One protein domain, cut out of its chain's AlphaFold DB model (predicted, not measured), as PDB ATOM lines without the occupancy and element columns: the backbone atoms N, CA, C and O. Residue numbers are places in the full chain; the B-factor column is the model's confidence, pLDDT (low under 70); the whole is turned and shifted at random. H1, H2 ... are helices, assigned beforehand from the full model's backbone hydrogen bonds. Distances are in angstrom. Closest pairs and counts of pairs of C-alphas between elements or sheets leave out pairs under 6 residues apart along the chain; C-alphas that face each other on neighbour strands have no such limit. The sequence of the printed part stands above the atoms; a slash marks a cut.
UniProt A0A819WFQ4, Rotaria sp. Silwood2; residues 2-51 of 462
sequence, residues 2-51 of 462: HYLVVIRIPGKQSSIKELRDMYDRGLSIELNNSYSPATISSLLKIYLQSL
ATOM      1  N   HIS A   2     145.748 178.695 142.244       45.81
ATOM      2  CA  HIS A   2     146.058 179.244 140.898       45.81
ATOM      3  C   HIS A   2     145.593 178.364 139.713       45.81
ATOM      4  O   HIS A   2     145.948 178.639 138.572       45.81
ATOM      5  N   TYR A   3     144.763 177.341 139.961       56.53
ATOM      6  CA  TYR A   3     144.189 176.477 138.912       56.53
ATOM      7  C   TYR A   3     142.729 176.811 138.548       56.53
ATOM      8  O   TYR A   3     142.135 176.164 137.686       56.53
ATOM      9  N   LEU A   4     142.157 177.850 139.165       56.06
ATOM     10  CA  LEU A   4     140.824 178.346 138.825       56.06
ATOM     11  C   LEU A   4     140.828 178.878 137.381       56.06
ATOM     12  O   LEU A   4     141.613 179.764 137.052       56.06
ATOM     13  N   VAL A   5     139.928 178.373 136.535       65.12
ATOM     14  CA  VAL A   5     139.589 178.938 135.215       65.12
ATOM     15  C   VAL A   5     140.775 178.982 134.220       65.12
ATOM     16  O   VAL A   5     140.759 179.739 133.251       65.12
ATOM     17  N   VAL A   6     141.787 178.117 134.396       70.81
ATOM     18  CA  VAL A   6     143.030 178.051 133.582       70.81
ATOM     19  C   VAL A   6     142.800 178.066 132.068       70.81
ATOM     20  O   VAL A   6     143.591 178.657 131.337       70.81
ATOM     21  N   ILE A   7     141.725 177.433 131.588       78.19
ATOM     22  CA  ILE A   7     141.417 177.358 130.156       78.19
ATOM     23  C   ILE A   7     140.698 178.602 129.612       78.19
ATOM     24  O   ILE A   7     140.814 178.904 128.424       78.19
ATOM     25  N   ARG A   8     139.986 179.355 130.453       80.69
ATOM     26  CA  ARG A   8     139.200 180.531 130.042       80.69
ATOM     27  C   ARG A   8     139.909 181.861 130.335       80.69
ATOM     28  O   ARG A   8     139.649 182.835 129.635       80.69
ATOM     29  N   ILE A   9     140.835 181.908 131.294       83.12
ATOM     30  CA  ILE A   9     141.715 183.067 131.517       83.12
ATOM     31  C   ILE A   9     142.776 183.137 130.393       83.12
ATOM     32  O   ILE A   9     143.369 182.109 130.056       83.12
ATOM     33  N   PRO A  10     143.044 184.314 129.795       85.38
ATOM     34  CA  PRO A  10     144.147 184.484 128.853       85.38
ATOM     35  C   PRO A  10     145.504 184.529 129.574       85.38
ATOM     36  O   PRO A  10     145.666 185.202 130.590       85.38
ATOM     37  N   GLY A  11     146.501 183.830 129.030       88.25
ATOM     38  CA  GLY A  11     147.885 183.909 129.504       88.25
ATOM     39  C   GLY A  11     148.613 185.219 129.171       88.25
ATOM     40  O   GLY A  11     148.106 186.084 128.455       88.25
ATOM     41  N   LYS A  12     149.849 185.356 129.670       91.38
ATOM     42  CA  LYS A  12     150.668 186.566 129.493       91.38
ATOM     43  C   LYS A  12     151.162 186.674 128.046       91.38
ATOM     44  O   LYS A  12     151.993 185.873 127.625       91.38
ATOM     45  N   GLN A  13     150.715 187.696 127.315       92.12
ATOM     46  CA  GLN A  13     150.969 187.834 125.871       92.12
ATOM     47  C   GLN A  13     152.455 187.807 125.478       92.12
ATOM     48  O   GLN A  13     152.804 187.180 124.480       92.12
ATOM     49  N   SER A  14     153.351 188.396 126.282       93.25
ATOM     50  CA  SER A  14     154.798 188.324 126.018       93.25
ATOM     51  C   SER A  14     155.310 186.881 126.003       93.25
ATOM     52  O   SER A  14     156.060 186.515 125.109       93.25
ATOM     53  N   SER A  15     154.865 186.059 126.956       92.38
ATOM     54  CA  SER A  15     155.304 184.668 127.111       92.38
ATOM     55  C   SER A  15     154.570 183.710 126.168       92.38
ATOM     56  O   SER A  15     155.124 182.688 125.783       92.38
ATOM     57  N   ILE A  16     153.355 184.060 125.727       92.75
ATOM     58  CA  ILE A  16     152.687 183.387 124.602       92.75
ATOM     59  C   ILE A  16     153.508 183.588 123.321       92.75
ATOM     60  O   ILE A  16     153.789 182.617 122.621       92.75
ATOM     61  N   LYS A  17     153.919 184.834 123.029       92.62
ATOM     62  CA  LYS A  17     154.747 185.151 121.859       92.62
ATOM     63  C   LYS A  17     156.122 184.485 121.940       92.62
ATOM     64  O   LYS A  17     156.535 183.854 120.982       92.62
ATOM     65  N   GLU A  18     156.788 184.572 123.086       92.56
ATOM     66  CA  GLU A  18     158.072 183.916 123.367       92.56
ATOM     67  C   GLU A  18     158.025 182.406 123.073       92.56
ATOM     68  O   GLU A  18     158.806 181.918 122.253       92.56
ATOM     69  N   LEU A  19     157.064 181.684 123.668       92.06
ATOM     70  CA  LEU A  19     156.870 180.251 123.428       92.06
ATOM     71  C   LEU A  19     156.558 179.951 121.961       92.06
ATOM     72  O   LEU A  19     157.123 179.011 121.404       92.06
ATOM     73  N   ARG A  20     155.683 180.743 121.325       92.12
ATOM     74  CA  ARG A  20     155.379 180.601 119.897       92.12
ATOM     75  C   ARG A  20     156.642 180.753 119.058       92.12
ATOM     76  O   ARG A  20     156.972 179.838 118.316       92.12
ATOM     77  N   ASP A  21     157.367 181.858 119.204       91.38
ATOM     78  CA  ASP A  21     158.578 182.135 118.435       91.38
ATOM     79  C   ASP A  21     159.615 181.013 118.654       91.38
ATOM     80  O   ASP A  21     160.379 180.678 117.753       91.38
ATOM     81  N   MET A  22     159.692 180.414 119.850       89.94
ATOM     82  CA  MET A  22     160.552 179.253 120.131       89.94
ATOM     83  C   MET A  22     160.087 177.966 119.420       89.94
ATOM     84  O   MET A  22     160.923 177.295 118.811       89.94
ATOM     85  N   TYR A  23     158.788 177.641 119.433       90.31
ATOM     86  CA  TYR A  23     158.235 176.488 118.704       90.31
ATOM     87  C   TYR A  23     158.319 176.655 117.179       90.31
ATOM     88  O   TYR A  23     158.733 175.721 116.496       90.31
ATOM     89  N   ASP A  24     158.027 177.848 116.653       89.69
ATOM     90  CA  ASP A  24     158.124 178.189 115.222       89.69
ATOM     91  C   ASP A  24     159.590 178.110 114.718       89.69
ATOM     92  O   ASP A  24     159.837 177.922 113.527       89.69
ATOM     93  N   ARG A  25     160.583 178.181 115.624       91.88
ATOM     94  CA  ARG A  25     162.017 177.926 115.355       91.88
ATOM     95  C   ARG A  25     162.454 176.468 115.586       91.88
ATOM     96  O   ARG A  25     163.636 176.166 115.435       91.88
ATOM     97  N   GLY A  26     161.542 175.568 115.957       86.19
ATOM     98  CA  GLY A  26     161.832 174.155 116.222       86.19
ATOM     99  C   GLY A  26     162.628 173.888 117.507       86.19
ATOM    100  O   GLY A  26     163.243 172.829 117.633       86.19
ATOM    101  N   LEU A  27     162.655 174.830 118.457       83.50
ATOM    102  CA  LEU A  27     163.388 174.665 119.714       83.50
ATOM    103  C   LEU A  27     162.660 173.694 120.656       83.50
ATOM    104  O   LEU A  27     161.440 173.736 120.802       83.50
ATOM    105  N   SER A  28     163.420 172.841 121.345       79.75
ATOM    106  CA  SER A  28     162.875 171.973 122.393       79.75
ATOM    107  C   SER A  28     162.649 172.789 123.665       79.75
ATOM    108  O   SER A  28     163.614 173.180 124.318       79.75
ATOM    109  N   ILE A  29     161.387 173.046 124.014       79.69
ATOM    110  CA  ILE A  29     161.009 173.816 125.207       79.69
ATOM    111  C   ILE A  29     160.586 172.876 126.335       79.69
ATOM    112  O   ILE A  29     159.683 172.056 126.159       79.69
ATOM    113  N   GLU A  30     161.180 173.037 127.515       78.88
ATOM    114  CA  GLU A  30     160.660 172.439 128.743       78.88
ATOM    115  C   GLU A  30     159.536 173.317 129.309       78.88
ATOM    116  O   GLU A  30     159.781 174.398 129.842       78.88
ATOM    117  N   LEU A  31     158.288 172.845 129.218       77.62
ATOM    118  CA  LEU A  31     157.117 173.497 129.822       77.62
ATOM    119  C   LEU A  31     157.053 173.238 131.339       77.62
ATOM    120  O   LEU A  31     156.102 172.655 131.856       77.62
ATOM    121  N   ASN A  32     158.113 173.636 132.040       73.38
ATOM    122  CA  ASN A  32     158.222 173.573 133.492       73.38
ATOM    123  C   ASN A  32     157.540 174.795 134.159       73.38
ATOM    124  O   ASN A  32     156.876 175.602 133.503       73.38
ATOM    125  N   ASN A  33     157.720 174.948 135.477       72.81
ATOM    126  CA  ASN A  33     157.087 175.996 136.290       72.81
ATOM    127  C   ASN A  33     157.399 177.452 135.867       72.81
ATOM    128  O   ASN A  33     156.788 178.371 136.412       72.81
ATOM    129  N   SER A  34     158.310 177.694 134.915       80.06
ATOM    130  CA  SER A  34     158.559 179.022 134.331       80.06
ATOM    131  C   SER A  34     157.357 179.605 133.576       80.06
ATOM    132  O   SER A  34     157.231 180.829 133.500       80.06
ATOM    133  N   TYR A  35     156.460 178.771 133.036       84.62
ATOM    134  CA  TYR A  35     155.302 179.223 132.254       84.62
ATOM    135  C   TYR A  35     153.983 178.930 132.975       84.62
ATOM    136  O   TYR A  35     153.729 177.816 133.425       84.62
ATOM    137  N   SER A  36     153.098 179.931 133.070       87.62
ATOM    138  CA  SER A  36     151.808 179.734 133.740       87.62
ATOM    139  C   SER A  36     150.879 178.818 132.922       87.62
ATOM    140  O   SER A  36     150.857 178.919 131.691       87.62
ATOM    141  N   PRO A  37     150.026 177.992 133.562       86.44
ATOM    142  CA  PRO A  37     149.074 177.135 132.849       86.44
ATOM    143  C   PRO A  37     148.147 177.896 131.885       86.44
ATOM    144  O   PRO A  37     147.823 177.387 130.814       86.44
ATOM    145  N   ALA A  38     147.778 179.143 132.204       88.50
ATOM    146  CA  ALA A  38     147.007 180.014 131.309       88.50
ATOM    147  C   ALA A  38     147.796 180.435 130.049       88.50
ATOM    148  O   ALA A  38     147.218 180.585 128.975       88.50
ATOM    149  N   THR A  39     149.124 180.584 130.147       90.88
ATOM    150  CA  THR A  39     150.019 180.838 128.997       90.88
ATOM    151  C   THR A  39     150.046 179.631 128.065       90.88
ATOM    152  O   THR A  39     149.815 179.782 126.867       90.88
ATOM    153  N   ILE A  40     150.216 178.430 128.625       90.44
ATOM    154  CA  ILE A  40     150.207 177.166 127.873       90.44
ATOM    155  C   ILE A  40     148.825 176.922 127.235       90.44
ATOM    156  O   ILE A  40     148.736 176.578 126.057       90.44
ATOM    157  N   SER A  41     147.732 177.182 127.964       89.88
ATOM    158  CA  SER A  41     146.368 177.070 127.430       89.88
ATOM    159  C   SER A  41     146.086 178.068 126.302       89.88
ATOM    160  O   SER A  41     145.521 177.685 125.275       89.88
ATOM    161  N   SER A  42     146.479 179.338 126.451       91.00
ATOM    162  CA  SER A  42     146.358 180.323 125.371       91.00
ATOM    163  C   SER A  42     147.147 179.911 124.134       91.00
ATOM    164  O   SER A  42     146.604 179.996 123.036       91.00
ATOM    165  N   LEU A  43     148.375 179.414 124.298       92.69
ATOM    166  CA  LEU A  43     149.190 178.932 123.186       92.69
ATOM    167  C   LEU A  43     148.529 177.752 122.452       92.69
ATOM    168  O   LEU A  43     148.476 177.763 121.225       92.69
ATOM    169  N   LEU A  44     147.951 176.788 123.181       91.88
ATOM    170  CA  LEU A  44     147.190 175.680 122.589       91.88
ATOM    171  C   LEU A  44     145.995 176.183 121.761       91.88
ATOM    172  O   LEU A  44     145.824 175.765 120.619       91.88
ATOM    173  N   LYS A  45     145.189 177.109 122.299       90.06
ATOM    174  CA  LYS A  45     144.052 177.700 121.564       90.06
ATOM    175  C   LYS A  45     144.520 178.450 120.310       90.06
ATOM    176  O   LYS A  45     143.948 178.266 119.242       90.06
ATOM    177  N   ILE A  46     145.600 179.227 120.416       90.19
ATOM    178  CA  ILE A  46     146.203 179.953 119.287       90.19
ATOM    179  C   ILE A  46     146.714 178.988 118.213       90.19
ATOM    180  O   ILE A  46     146.476 179.238 117.036       90.19
ATOM    181  N   TYR A  47     147.348 177.870 118.584       92.06
ATOM    182  CA  TYR A  47     147.764 176.831 117.635       92.06
ATOM    183  C   TYR A  47     146.569 176.291 116.832       92.06
ATOM    184  O   TYR A  47     146.609 176.304 115.606       92.06
ATOM    185  N   LEU A  48     145.469 175.922 117.501       91.38
ATOM    186  CA  LEU A  48     144.249 175.425 116.845       91.38
ATOM    187  C   LEU A  48     143.582 176.476 115.935       91.38
ATOM    188  O   LEU A  48     143.096 176.154 114.848       91.38
ATOM    189  N   GLN A  49     143.598 177.748 116.340       87.38
ATOM    190  CA  GLN A  49     143.123 178.870 115.520       87.38
ATOM    191  C   GLN A  49     144.057 179.189 114.339       87.38
ATOM    192  O   GLN A  49     143.585 179.678 113.319       87.38
ATOM    193  N   SER A  50     145.351 178.870 114.444       88.19
ATOM    194  CA  SER A  50     146.370 179.142 113.415       88.19
ATOM    195  C   SER A  50     146.556 178.006 112.401       88.19
ATOM    196  O   SER A  50     147.332 178.161 111.460       88.19
ATOM    197  N   LEU A  51     145.873 176.863 112.561       89.88
ATOM    198  CA  LEU A  51     145.898 175.783 111.564       89.88
ATOM    199  C   LEU A  51     145.358 176.290 110.206       89.88
ATOM    200  O   LEU A  51     144.336 176.984 110.213       89.88
TER     201      LEU A  51
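This is residues 2 to 51 of the 462 residues of a protein of Rotaria sp. Silwood2 (UniProt A0A819WFQ4). After a lead-in of residues 2 to 12, two helices, H1 and then H2, meet near their first ends and spread apart as a V, and the loop of residues 25 to 36 folds back from the far end of H1 to the start of H2. Residues 21 to 26, of which 21 to 24 belong to H1, stick out. The printed part has 50 residues, no named strand and the class all helix; it is compact, with a radius of gyration of the C-alphas of 10.6 A and spans of 32 by 25 by 15 A.

H1, residues 13 to 24, begins at C-alpha 13 (150.969, 187.834, 125.871) and is 16.1 A long from first to last C-alpha. H2, residues 37 to 50, is 19.7 A long and ends at C-alpha 50 (146.370, 179.142, 113.415).

H2 touches H1 with residues 39 to 43 alone; the closest C-alphas, of Ile 16 and Thr 39, are 5.7 A apart. They run the same way at a steep tilt of 57 degrees. In H1 and H2 every O i to N i+4 pair is within hydrogen-bond range.

The C-alphas farthest apart, of Leu 4 and Arg 25, are 31.6 A apart. The printed part has no cut, and the link from H1 to H2 is long. Residues 2 to 5 have pLDDT under 70.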